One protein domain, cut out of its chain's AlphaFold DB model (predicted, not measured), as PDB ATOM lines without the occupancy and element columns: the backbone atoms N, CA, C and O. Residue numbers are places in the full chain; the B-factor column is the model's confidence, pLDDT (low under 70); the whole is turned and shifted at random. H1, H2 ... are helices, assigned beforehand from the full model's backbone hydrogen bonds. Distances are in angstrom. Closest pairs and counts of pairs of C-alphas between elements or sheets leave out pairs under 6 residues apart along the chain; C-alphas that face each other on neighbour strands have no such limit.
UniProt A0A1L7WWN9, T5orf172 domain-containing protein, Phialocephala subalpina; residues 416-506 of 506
ATOM      1  N   TYR A 416     204.622 236.519 293.491       96.44
ATOM      2  CA  TYR A 416     203.820 236.962 292.341       96.44
ATOM      3  C   TYR A 416     202.714 237.947 292.734       96.44
ATOM      4  O   TYR A 416     202.577 239.020 292.147       96.44
ATOM      5  N   TRP A 417     201.913 237.594 293.743       96.56
ATOM      6  CA  TRP A 417     200.784 238.417 294.168       96.56
ATOM      7  C   TRP A 417     201.231 239.678 294.902       96.56
ATOM      8  O   TRP A 417     200.605 240.728 294.756       96.56
ATOM      9  N   GLN A 418     202.340 239.609 295.637       96.25
ATOM     10  CA  GLN A 418     202.961 240.786 296.225       96.25
ATOM     11  C   GLN A 418     203.424 241.765 295.133       96.25
ATOM     12  O   GLN A 418     203.091 242.949 295.211       96.25
ATOM     13  N   TRP A 419     204.114 241.273 294.098       96.44
ATOM     14  CA  TRP A 419     204.517 242.072 292.939       96.44
ATOM     15  C   TRP A 419     203.303 242.685 292.231       96.44
ATOM     16  O   TRP A 419     203.281 243.886 291.980       96.44
ATOM     17  N   ARG A 420     202.246 241.903 291.991       95.50
ATOM     18  CA  ARG A 420     200.989 242.368 291.375       95.50
ATOM     19  C   ARG A 420     200.330 243.520 292.125       95.50
ATOM     20  O   ARG A 420     199.823 244.444 291.500       95.50
ATOM     21  N   VAL A 421     200.302 243.454 293.455       95.62
ATOM     22  CA  VAL A 421     199.750 244.525 294.297       95.62
ATOM     23  C   VAL A 421     200.625 245.782 294.221       95.62
ATOM     24  O   VAL A 421     200.100 246.892 294.189       95.62
ATOM     25  N   GLN A 422     201.949 245.619 294.170       94.31
ATOM     26  CA  GLN A 422     202.904 246.728 294.071       94.31
ATOM     27  C   GLN A 422     202.925 247.383 292.681       94.31
ATOM     28  O   GLN A 422     203.179 248.580 292.585       94.31
ATOM     29  N   ASN A 423     202.615 246.622 291.628       94.75
ATOM     30  CA  ASN A 423     202.581 247.069 290.231       94.75
ATOM     31  C   ASN A 423     201.169 247.431 289.752       94.75
ATOM     32  O   ASN A 423     200.901 247.465 288.551       94.75
ATOM     33  N   LEU A 424     200.247 247.708 290.675       94.50
ATOM     34  CA  LEU A 424     198.961 248.287 290.304       94.50
ATOM     35  C   LEU A 424     199.169 249.625 289.567       94.50
ATOM     36  O   LEU A 424     200.099 250.368 289.897       94.50
ATOM     37  N   PRO A 425     198.300 249.969 288.596       90.75
ATOM     38  CA  PRO A 425     198.380 251.245 287.897       90.75
ATOM     39  C   PRO A 425     198.449 252.413 288.883       90.75
ATOM     40  O   PRO A 425     197.741 252.422 289.889       90.75
ATOM     41  N   ARG A 426     199.250 253.443 288.569       85.75
ATOM     42  CA  ARG A 426     199.367 254.650 289.415       85.75
ATOM     43  C   ARG A 426     198.001 255.265 289.734       85.75
ATOM     44  O   ARG A 426     197.782 255.768 290.835       85.75
ATOM     45  N   ILE A 427     197.079 255.197 288.774       89.81
ATOM     46  CA  ILE A 427     195.688 255.620 288.926       89.81
ATOM     47  C   ILE A 427     194.875 254.431 289.440       89.81
ATOM     48  O   ILE A 427     194.147 253.762 288.709       89.81
ATOM     49  N   ILE A 428     194.985 254.180 290.740       93.31
ATOM     50  CA  ILE A 428     194.264 253.089 291.397       93.31
ATOM     51  C   ILE A 428     192.748 253.317 291.474       93.31
ATOM     52  O   ILE A 428     192.065 252.480 292.041       93.31
ATOM     53  N   SER A 429     192.180 254.421 290.975       92.56
ATOM     54  CA  SER A 429     190.727 254.654 291.027       92.56
ATOM     55  C   SER A 429     189.936 253.761 290.069       92.56
ATOM     56  O   SER A 429     188.779 253.472 290.359       92.56
ATOM     57  N   ASN A 430     190.563 253.303 288.981       93.62
ATOM     58  CA  ASN A 430     189.898 252.619 287.866       93.62
ATOM     59  C   ASN A 430     190.386 251.170 287.707       93.62
ATOM     60  O   ASN A 430     190.485 250.656 286.598       93.62
ATOM     61  N   VAL A 431     190.754 250.517 288.812       95.62
ATOM     62  CA  VAL A 431     191.195 249.120 288.771       95.62
ATOM     63  C   VAL A 431     190.002 248.228 288.431       95.62
ATOM     64  O   VAL A 431     189.048 248.155 289.207       95.62
ATOM     65  N   ASN A 432     190.076 247.525 287.300       96.56
ATOM     66  CA  ASN A 432     189.160 246.432 287.006       96.56
ATOM     67  C   ASN A 432     189.558 245.202 287.836       96.56
ATOM     68  O   ASN A 432     190.548 244.528 287.547       96.56
ATOM     69  N   TRP A 433     188.808 244.930 288.903       96.81
ATOM     70  CA  TRP A 433     189.097 243.806 289.793       96.81
ATOM     71  C   TRP A 433     188.800 242.438 289.162       96.81
ATOM     72  O   TRP A 433     189.392 241.454 289.607       96.81
ATOM     73  N   ASP A 434     187.949 242.354 288.132       96.50
ATOM     74  CA  ASP A 434     187.746 241.110 287.375       96.50
ATOM     75  C   ASP A 434     189.045 240.710 286.662       96.50
ATOM     76  O   ASP A 434     189.615 239.659 286.960       96.50
ATOM     77  N   ASP A 435     189.595 241.610 285.845       96.00
ATOM     78  CA  ASP A 435     190.866 241.392 285.136       96.00
ATOM     79  C   ASP A 435     192.040 241.224 286.110       96.00
ATOM     80  O   ASP A 435     192.983 240.458 285.886       96.00
ATOM     81  N   TRP A 436     192.010 241.947 287.235       96.56
ATOM     82  CA  TRP A 436     193.095 241.868 288.203       96.56
ATOM     83  C   TRP A 436     193.145 240.510 288.919       96.56
ATOM     84  O   TRP A 436     194.234 239.989 289.169       96.56
ATOM     85  N   THR A 437     191.989 239.930 289.250       96.88
ATOM     86  CA  THR A 437     191.907 238.626 289.934       96.88
ATOM     87  C   THR A 437     192.108 237.438 288.995       96.88
ATOM     88  O   THR A 437     192.427 236.345 289.468       96.88
ATOM     89  N   GLN A 438     191.990 237.658 287.684       96.25
ATOM     90  CA  GLN A 438     192.168 236.654 286.638       96.25
ATOM     91  C   GLN A 438     193.394 236.985 285.778       96.25
ATOM     92  O   GLN A 438     193.276 237.519 284.675       96.25
ATOM     93  N   PRO A 439     194.612 236.707 286.276       94.44
ATOM     94  CA  PRO A 439     195.818 237.089 285.581       94.44
ATOM     95  C   PRO A 439     195.945 236.386 284.232       94.44
ATOM     96  O   PRO A 439     195.998 235.157 284.155       94.44
ATOM     97  N   SER A 440     196.089 237.188 283.178       95.88
ATOM     98  CA  SER A 440     196.405 236.684 281.847       95.88
ATOM     99  C   SER A 440     197.789 236.023 281.819       95.88
ATOM    100  O   SER A 440     198.653 236.265 282.676       95.88
ATOM    101  N   ARG A 441     198.043 235.226 280.773       93.88
ATOM    102  CA  ARG A 441     199.375 234.665 280.499       93.88
ATOM    103  C   ARG A 441     200.445 235.761 280.415       93.88
ATOM    104  O   ARG A 441     201.552 235.563 280.914       93.88
ATOM    105  N   TRP A 442     200.098 236.926 279.869       95.69
ATOM    106  CA  TRP A 442     200.996 238.076 279.762       95.69
ATOM    107  C   TRP A 442     201.441 238.596 281.120       95.69
ATOM    108  O   TRP A 442     202.630 238.812 281.323       95.69
ATOM    109  N   ASN A 443     200.541 238.683 282.097       94.00
ATOM    110  CA  ASN A 443     200.924 239.164 283.423       94.00
ATOM    111  C   ASN A 443     201.855 238.199 284.166       94.00
ATOM    112  O   ASN A 443     202.636 238.623 285.015       94.00
ATOM    113  N   ARG A 444     201.766 236.893 283.891       92.44
ATOM    114  CA  ARG A 444     202.747 235.932 284.410       92.44
ATOM    115  C   ARG A 444     204.106 236.113 283.728       92.44
ATOM    116  O   ARG A 444     205.128 236.034 284.401       92.44
ATOM    117  N   LEU A 445     204.118 236.393 282.423       93.12
ATOM    118  CA  LEU A 445     205.344 236.670 281.669       93.12
ATOM    119  C   LEU A 445     206.009 237.984 282.106       93.12
ATOM    120  O   LEU A 445     207.228 238.037 282.215       93.12
ATOM    121  N   GLU A 446     205.231 239.027 282.394       93.94
ATOM    122  CA  GLU A 446     205.733 240.288 282.958       93.94
ATOM    123  C   GLU A 446     206.401 240.071 284.313       93.94
ATOM    124  O   GLU A 446     207.507 240.556 284.534       93.94
ATOM    125  N   TYR A 447     205.775 239.284 285.192       95.06
ATOM    126  CA  TYR A 447     206.396 238.909 286.456       95.06
ATOM    127  C   TYR A 447     207.682 238.102 286.250       95.06
ATOM    128  O   TYR A 447     208.681 238.358 286.911       95.06
ATOM    129  N   PHE A 448     207.691 237.160 285.304       92.69
ATOM    130  CA  PHE A 448     208.902 236.413 284.971       92.69
ATOM    131  C   PHE A 448     210.025 237.341 284.484       92.69
ATOM    132  O   PHE A 448     211.146 237.247 284.975       92.69
ATOM    133  N   ARG A 449     209.717 238.289 283.588       91.69
ATOM    134  CA  ARG A 449     210.667 239.322 283.139       91.69
ATOM    135  C   ARG A 449     211.184 240.158 284.309       91.69
ATOM    136  O   ARG A 449     212.381 240.409 284.374       91.69
ATOM    137  N   TYR A 450     210.305 240.536 285.235       94.31
ATOM    138  CA  TYR A 450     210.680 241.234 286.463       94.31
ATOM    139  C   TYR A 450     211.646 240.399 287.322       94.31
ATOM    140  O   TYR A 450     212.692 240.906 287.711       94.31
ATOM    141  N   CYS A 451     211.363 239.113 287.558       91.69
ATOM    142  CA  CYS A 451     212.251 238.234 288.323       91.69
ATOM    143  C   CYS A 451     213.619 238.053 287.655       91.69
ATOM    144  O   CYS A 451     214.639 238.040 288.344       91.69
ATOM    145  N   VAL A 452     213.649 237.913 286.324       86.75
ATOM    146  CA  VAL A 452     214.898 237.821 285.556       86.75
ATOM    147  C   VAL A 452     215.694 239.118 285.682       86.75
ATOM    148  O   VAL A 452     216.886 239.046 285.953       86.75
ATOM    149  N   ALA A 453     215.049 240.281 285.556       89.44
ATOM    150  CA  ALA A 453     215.701 241.578 285.715       89.44
ATOM    151  C   ALA A 453     216.257 241.781 287.136       89.44
ATOM    152  O   ALA A 453     217.425 242.115 287.282       89.44
ATOM    153  N   GLU A 454     215.477 241.490 288.184       88.62
ATOM    154  CA  GLU A 454     215.925 241.623 289.582       88.62
ATOM    155  C   GLU A 454     217.104 240.684 289.898       88.62
ATOM    156  O   GLU A 454     218.061 241.069 290.573       88.62
ATOM    157  N   THR A 455     217.078 239.461 289.356       85.94
ATOM    158  CA  THR A 455     218.191 238.509 289.492       85.94
ATOM    159  C   THR A 455     219.413 238.972 288.701       85.94
ATOM    160  O   THR A 455     220.538 238.848 289.182       85.94
ATOM    161  N   TRP A 456     219.207 239.519 287.500       85.81
ATOM    162  CA  TRP A 456     220.272 240.036 286.646       85.81
ATOM    163  C   TRP A 456     220.949 241.267 287.245       85.81
ATOM    164  O   TRP A 456     222.170 241.361 287.191       85.81
ATOM    165  N   ASP A 457     220.210 242.177 287.872       83.62
ATOM    166  CA  ASP A 457     220.787 243.347 288.541       83.62
ATOM    167  C   ASP A 457     221.677 242.922 289.720       83.62
ATOM    168  O   ASP A 457     222.800 243.408 289.868       83.62
ATOM    169  N   GLY A 458     221.236 241.939 290.514       82.19
ATOM    170  CA  GLY A 458     222.062 241.360 291.578       82.19
ATOM    171  C   GLY A 458     223.287 240.613 291.043       82.19
ATOM    172  O   GLY A 458     224.389 240.750 291.578       82.19
ATOM    173  N   TYR A 459     223.109 239.845 289.965       78.94
ATOM    174  CA  TYR A 459     224.184 239.075 289.347       78.94
ATOM    175  C   TYR A 459     225.210 239.979 288.670       78.94
ATOM    176  O   TYR A 459     226.391 239.802 288.917       78.94
ATOM    177  N   SER A 460     224.782 240.969 287.887       76.69
ATOM    178  CA  SER A 460     225.649 241.936 287.205       76.69
ATOM    179  C   SER A 460     226.451 242.789 288.185       76.69
ATOM    180  O   SER A 460     227.609 243.074 287.908       76.69
ATOM    181  N   PHE A 461     225.901 243.129 289.356       77.31
ATOM    182  CA  PHE A 461     226.663 243.787 290.418       77.31
ATOM    183  C   PHE A 461     227.790 242.890 290.954       77.31
ATOM    184  O   PHE A 461     228.948 243.304 290.964       77.31
ATOM    185  N   ALA A 462     227.478 241.640 291.324       75.81
ATOM    186  CA  ALA A 462     228.475 240.678 291.810       75.81
ATOM    187  C   ALA A 462     229.504 240.302 290.727       75.81
ATOM    188  O   ALA A 462     230.689 240.114 290.996       75.81
ATOM    189  N   ILE A 463     229.043 240.224 289.481       66.12
ATOM    190  CA  ILE A 463     229.862 239.997 288.303       66.12
ATOM    191  C   ILE A 463     230.788 241.181 288.056       66.12
ATOM    192  O   ILE A 463     231.962 240.946 287.836       66.12
ATOM    193  N   ASN A 464     230.329 242.430 288.118       67.94
ATOM    194  CA  ASN A 464     231.187 243.599 287.895       67.94
ATOM    195  C   ASN A 464     232.268 243.740 288.978       67.94
ATOM    196  O   ASN A 464     233.329 244.299 288.713       67.94
ATOM    197  N   GLU A 465     232.034 243.200 290.176       69.75
ATOM    198  CA  GLU A 465     233.037 243.146 291.243       69.75
ATOM    199  C   GLU A 465     234.099 242.049 291.000       69.75
ATOM    200  O   GLU A 465     235.265 242.222 291.358       69.75
ATOM    201  N   HIS A 466     233.728 240.947 290.332       61.53
ATOM    202  CA  HIS A 466     234.605 239.798 290.055       61.53
ATOM    203  C   HIS A 466     235.123 239.697 288.608       61.53
ATOM    204  O   HIS A 466     236.046 238.928 288.334       61.53
ATOM    205  N   LEU A 467     234.580 240.474 287.671       56.34
ATOM    206  CA  LEU A 467     235.014 240.541 286.280       56.34
ATOM    207  C   LEU A 467     236.162 241.525 286.126       56.34
ATOM    208  O   LEU A 467     236.028 242.620 285.586       56.34
ATOM    209  N   LYS A 468     237.342 241.043 286.498       60.53
ATOM    210  CA  LYS A 468     238.523 241.300 285.681       60.53
ATOM    211  C   LYS A 468     238.704 240.088 284.755       60.53
ATOM    212  O   LYS A 468     239.233 239.048 285.130       60.53
ATOM    213  N   GLU A 469     238.128 240.220 283.562       63.62
ATOM    214  CA  GLU A 469     238.430 239.513 282.301       63.62
ATOM    215  C   GLU A 469     238.029 238.030 282.104       63.62
ATOM    216  O   GLU A 469     237.517 237.704 281.032       63.62
ATOM    217  N   ILE A 470     238.159 237.111 283.069       68.00
ATOM    218  CA  ILE A 470     238.063 235.661 282.738       68.00
ATOM    219  C   ILE A 470     236.625 235.102 282.734       68.00
ATOM    220  O   ILE A 470     236.280 234.258 281.902       68.00
ATOM    221  N   HIS A 471     235.742 235.572 283.619       66.25
ATOM    222  CA  HIS A 471     234.402 234.977 283.739       66.25
ATOM    223  C   HIS A 471     233.410 235.438 282.657       66.25
ATOM    224  O   HIS A 471     232.432 234.736 282.407       66.25
ATOM    225  N   PHE A 472     233.666 236.554 281.962       73.00
ATOM    226  CA  PHE A 472     232.764 237.077 280.926       73.00
ATOM    227  C   PHE A 472     232.727 236.130 279.728       73.00
ATOM    228  O   PHE A 472     231.658 235.794 279.218       73.00
ATOM    229  N   CYS A 473     233.898 235.612 279.350       77.06
ATOM    230  CA  CYS A 473     234.033 234.648 278.270       77.06
ATOM    231  C   CYS A 473     233.330 233.321 278.618       77.06
ATOM    232  O   CYS A 473     232.546 232.804 277.828       77.06
ATOM    233  N   LEU A 474     233.516 232.816 279.843       81.69
ATOM    234  CA  LEU A 474     232.893 231.566 280.301       81.69
ATOM    235  C   LEU A 474     231.363 231.652 280.410       81.69
ATOM    236  O   LEU A 474     230.666 230.748 279.951       81.69
ATOM    237  N   VAL A 475     230.825 232.735 280.980       81.44
ATOM    238  CA  VAL A 475     229.369 232.927 281.107       81.44
ATOM    239  C   VAL A 475     228.732 233.197 279.742       81.44
ATOM    240  O   VAL A 475     227.667 232.652 279.451       81.44
ATOM    241  N   GLY A 476     229.400 233.965 278.876       82.81
ATOM    242  CA  GLY A 476     228.973 234.177 277.494       82.81
ATOM    243  C   GLY A 476     228.882 232.864 276.713       82.81
ATOM    244  O   GLY A 476     227.858 232.595 276.086       82.81
ATOM    245  N   LEU A 477     229.895 231.999 276.824       84.75
ATOM    246  CA  LEU A 477     229.903 230.675 276.195       84.75
ATOM    247  C   LEU A 477     228.818 229.746 276.759       84.75
ATOM    248  O   LEU A 477     228.171 229.034 275.993       84.75
ATOM    249  N   LEU A 478     228.561 229.782 278.072       87.88
ATOM    250  CA  LEU A 478     227.495 228.989 278.690       87.88
ATOM    251  C   LEU A 478     226.105 229.434 278.204       87.88
ATOM    252  O   LEU A 478     225.280 228.596 277.843       87.88
ATOM    253  N   MET A 479     225.852 230.744 278.137       83.56
ATOM    254  CA  MET A 479     224.600 231.290 277.600       83.56
ATOM    255  C   MET A 479     224.432 230.972 276.112       83.56
ATOM    256  O   MET A 479     223.324 230.665 275.670       83.56
ATOM    257  N   LEU A 480     225.524 230.993 275.344       85.69
ATOM    258  CA  LEU A 480     225.527 230.573 273.948       85.69
ATOM    259  C   LEU A 480     225.122 229.105 273.803       85.69
ATOM    260  O   LEU A 480     224.286 228.763 272.963       85.69
ATOM    261  N   PHE A 481     225.692 228.246 274.649       86.88
ATOM    262  CA  PHE A 481     225.426 226.816 274.658       86.88
ATOM    263  C   PHE A 481     223.971 226.521 275.036       86.88
ATOM    264  O   PHE A 481     223.292 225.777 274.331       86.88
ATOM    265  N   ILE A 482     223.458 227.145 276.099       83.88
ATOM    266  CA  ILE A 482     222.073 226.961 276.547       83.88
ATOM    267  C   ILE A 482     221.086 227.420 275.465       83.88
ATOM    268  O   ILE A 482     220.169 226.674 275.124       83.88
ATOM    269  N   ASN A 483     221.292 228.601 274.871       81.00
ATOM    270  CA  ASN A 483     220.385 229.110 273.838       81.00
ATOM    271  C   ASN A 483     220.432 228.281 272.548       81.00
ATOM    272  O   ASN A 483     219.388 228.033 271.949       81.00
ATOM    273  N   SER A 484     221.613 227.796 272.156       82.19
ATOM    274  CA  SER A 484     221.761 226.940 270.972       82.19
ATOM    275  C   SER A 484     221.057 225.592 271.140       82.19
ATOM    276  O   SER A 484     220.440 225.106 270.196       82.19
ATOM    277  N   ASN A 485     221.114 225.003 272.342       83.75
ATOM    278  CA  ASN A 485     220.469 223.719 272.624       83.75
ATOM    279  C   ASN A 485     218.948 223.842 272.806       83.75
ATOM    280  O   ASN A 485     218.218 222.944 272.400       83.75
ATOM    281  N   LEU A 486     218.459 224.934 273.403       86.44
ATOM    282  CA  LEU A 486     217.027 225.102 273.685       86.44
ATOM    283  C   LEU A 486     216.233 225.697 272.518       86.44
ATOM    284  O   LEU A 486     215.074 225.339 272.327       86.44
ATOM    285  N   PHE A 487     216.831 226.610 271.749       86.12
ATOM    286  CA  PHE A 487     216.118 227.424 270.754       86.12
ATOM    287  C   PHE A 487     216.684 227.286 269.334       86.12
ATOM    288  O   PHE A 487     216.256 227.991 268.418       86.12
ATOM    289  N   GLY A 488     217.632 226.367 269.141       88.12
ATOM    290  CA  GLY A 488     218.267 226.105 267.858       88.12
ATOM    291  C   GLY A 488     219.404 227.072 267.520       88.12
ATOM    292  O   GLY A 488     219.629 228.103 268.162       88.12
ATOM    293  N   THR A 489     220.137 226.723 266.465       85.62
ATOM    294  CA  THR A 489     221.390 227.381 266.059       85.62
ATOM    295  C   THR A 489     221.218 228.862 265.722       85.62
ATOM    296  O   THR A 489     222.088 229.665 266.048       85.62
ATOM    297  N   LEU A 490     220.081 229.249 265.135       87.06
ATOM    298  CA  LEU A 490     219.802 230.643 264.778       87.06
ATOM    299  C   LEU A 490     219.733 231.551 266.021       87.06
ATOM    300  O   LEU A 490     220.279 232.652 266.016       87.06
ATOM    301  N   CYS A 491     219.109 231.072 267.103       81.50
ATOM    302  CA  CYS A 491     219.014 231.815 268.360       81.50
ATOM    303  C   CYS A 491     220.390 231.947 269.026       81.50
ATOM    304  O   CYS A 491     220.761 233.042 269.451       81.50
ATOM    305  N   GLY A 492     221.181 230.868 269.011       85.81
ATOM    306  CA  GLY A 492     222.576 230.885 269.451       85.81
ATOM    307  C   GLY A 492     223.418 231.933 268.718       85.81
ATOM    308  O   GLY A 492     224.112 232.719 269.357       85.81
ATOM    309  N   MET A 493     223.299 232.023 267.390       86.19
ATOM    310  CA  MET A 493     224.021 233.025 266.591       86.19
ATOM    311  C   MET A 493     223.623 234.462 266.955       86.19
ATOM    312  O   MET A 493     224.494 235.322 267.086       86.19
ATOM    313  N   CYS A 494     222.336 234.728 267.197       85.62
ATOM    314  CA  CYS A 494     221.882 236.036 267.676       85.62
ATOM    315  C   CYS A 494     222.463 236.378 269.058       85.62
ATOM    316  O   CYS A 494     222.883 237.515 269.282       85.62
ATOM    317  N   THR A 495     222.544 235.402 269.974       84.56
ATOM    318  CA  THR A 495     223.204 235.582 271.276       84.56
ATOM    319  C   THR A 495     224.696 235.883 271.113       84.56
ATOM    320  O   THR A 495     225.199 236.778 271.790       84.56
ATOM    321  N   LEU A 496     225.396 235.209 270.189       87.00
ATOM    322  CA  LEU A 496     226.818 235.458 269.919       87.00
ATOM    323  C   LEU A 496     227.054 236.889 269.437       87.00
ATOM    324  O   LEU A 496     227.921 237.583 269.959       87.00
ATOM    325  N   ILE A 497     226.265 237.339 268.457       89.00
ATOM    326  CA  ILE A 497     226.372 238.691 267.896       89.00
ATOM    327  C   ILE A 497     226.096 239.738 268.980       89.00
ATOM    328  O   ILE A 497     226.832 240.717 269.082       89.00
ATOM    329  N   GLY A 498     225.088 239.508 269.830       85.19
ATOM    330  CA  GLY A 498     224.800 240.369 270.977       85.19
ATOM    331  C   GLY A 498     225.963 240.447 271.969       85.19
ATOM    332  O   GLY A 498     226.342 241.543 272.375       85.19
ATOM    333  N   LEU A 499     226.577 239.307 272.309       85.06
ATOM    334  CA  LEU A 499     227.744 239.247 273.196       85.06
ATOM    335  C   LEU A 499     228.965 239.964 272.600       85.06
ATOM    336  O   LEU A 499     229.642 240.698 273.315       85.06
ATOM    337  N   LEU A 500     229.221 239.805 271.297       83.75
ATOM    338  CA  LEU A 500     230.318 240.484 270.597       83.75
ATOM    339  C   LEU A 500     230.097 242.000 270.494       83.75
ATOM    340  O   LEU A 500     231.046 242.770 270.643       83.75
ATOM    341  N   ALA A 501     228.856 242.438 270.271       84.94
ATOM    342  CA  ALA A 501     228.509 243.855 270.269       84.94
ATOM    343  C   ALA A 501     228.704 244.482 271.658       84.94
ATOM    344  O   ALA A 501     229.282 245.561 271.754       84.94
ATOM    345  N   LEU A 502     228.295 243.780 272.723       79.50
ATOM    346  CA  LEU A 502     228.521 244.196 274.112       79.50
ATOM    347  C   LEU A 502     230.011 244.258 274.464       79.50
ATOM    348  O   LEU A 502     230.446 245.228 275.082       79.50
ATOM    349  N   TRP A 503     230.794 243.263 274.035       80.69
ATOM    350  CA  TRP A 503     232.237 243.228 274.277       80.69
ATOM    351  C   TRP A 503     232.966 244.405 273.628       80.69
ATOM    352  O   TRP A 503     233.875 244.960 274.224       80.69
ATOM    353  N   ARG A 504     232.534 244.834 272.437       79.06
ATOM    354  CA  ARG A 504     233.129 245.980 271.733       79.06
ATOM    355  C   ARG A 504     232.823 247.335 272.387       79.06
ATOM    356  O   ARG A 504     233.485 248.318 272.070       79.06
ATOM    357  N   THR A 505     231.783 247.408 273.216       73.75
ATOM    358  CA  THR A 505     231.344 248.655 273.868       73.75
ATOM    359  C   THR A 505     231.890 248.857 275.281       73.75
ATOM    360  O   THR A 505     231.735 249.956 275.814       73.75
ATOM    361  N   GLN A 506     232.486 247.823 275.878       69.31
ATOM    362  CA  GLN A 506     233.287 247.925 277.104       69.31
ATOM    363  C   GLN A 506     234.736 248.239 276.744       69.31
ATOM    364  O   GLN A 506     235.363 248.983 277.530       69.31
TER     365      GLN A 506
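AT A GLANCE: This is residues 416 to 506 of the 506 residues of the protein "T5orf172 domain-containing protein" of Phialocephala subalpina (UniProt A0A1L7WWN9). One long helix, H3, makes a shaft; at its far end the chain folds back into a helical hairpin, H4 and H5, while the short helices H1 and H2 lie about its near end on a wide loop. H3 and H4 meet at residues 466 to 470 as an open V, and H5 packs on H4 alone. The printed part has 91 residues with five named helices, H1 to H5 in chain order, and no named strand; the class is all helix. It is elongated, spanning 50 by 32 by 20 A, and only just loose, close to extended, with a radius of gyration of the C-alphas of 18.3 A.

IN THESE COORDINATES: H1, residues 416 to 422, begins at C-alpha 416 (203.820, 236.962, 292.341). H2 is residues 433 to 437. H3, residues 441 to 466, is 36.9 A long and begins at C-alpha 441 (199.375, 234.665, 280.499). H4, residues 470 to 487, is 26.3 A long. H5, residues 489 to 505, is 24.8 A long and ends at C-alpha 505 (231.344, 248.655, 273.868).

HOW THE PARTS SIT: H1 and H3 are close but not clearly touching; their closest C-alphas, those of Tyr 416 and Tyr 447, are 6.7 A apart. Their lines are about perpendicular, at 88 degrees. H2 is apart from H1 and H3. H3 and H4 meet only through their link. H4, with residues 476 to 484 alone, touches H5; the closest C-alphas, those of Ser 484 and Gly 492, are 4.3 A apart. This hairpin has a shallow tilt of 25 degrees, opposite ways. Every O i to N i+4 pair is within hydrogen-bond range in H1, H2, H3 and H5, and 13 of 14 in H4.

THE WHOLE: The C-alphas farthest apart, those of Ser 429 and Ile 470, are 51.7 A apart. The printed part has no cut and no long link. Residues 425 to 435, 452 to 462 and 465 to 470 stand free. Residues 463 to 471 and 506 have pLDDT under 70; the mean of the printed part is 85.7.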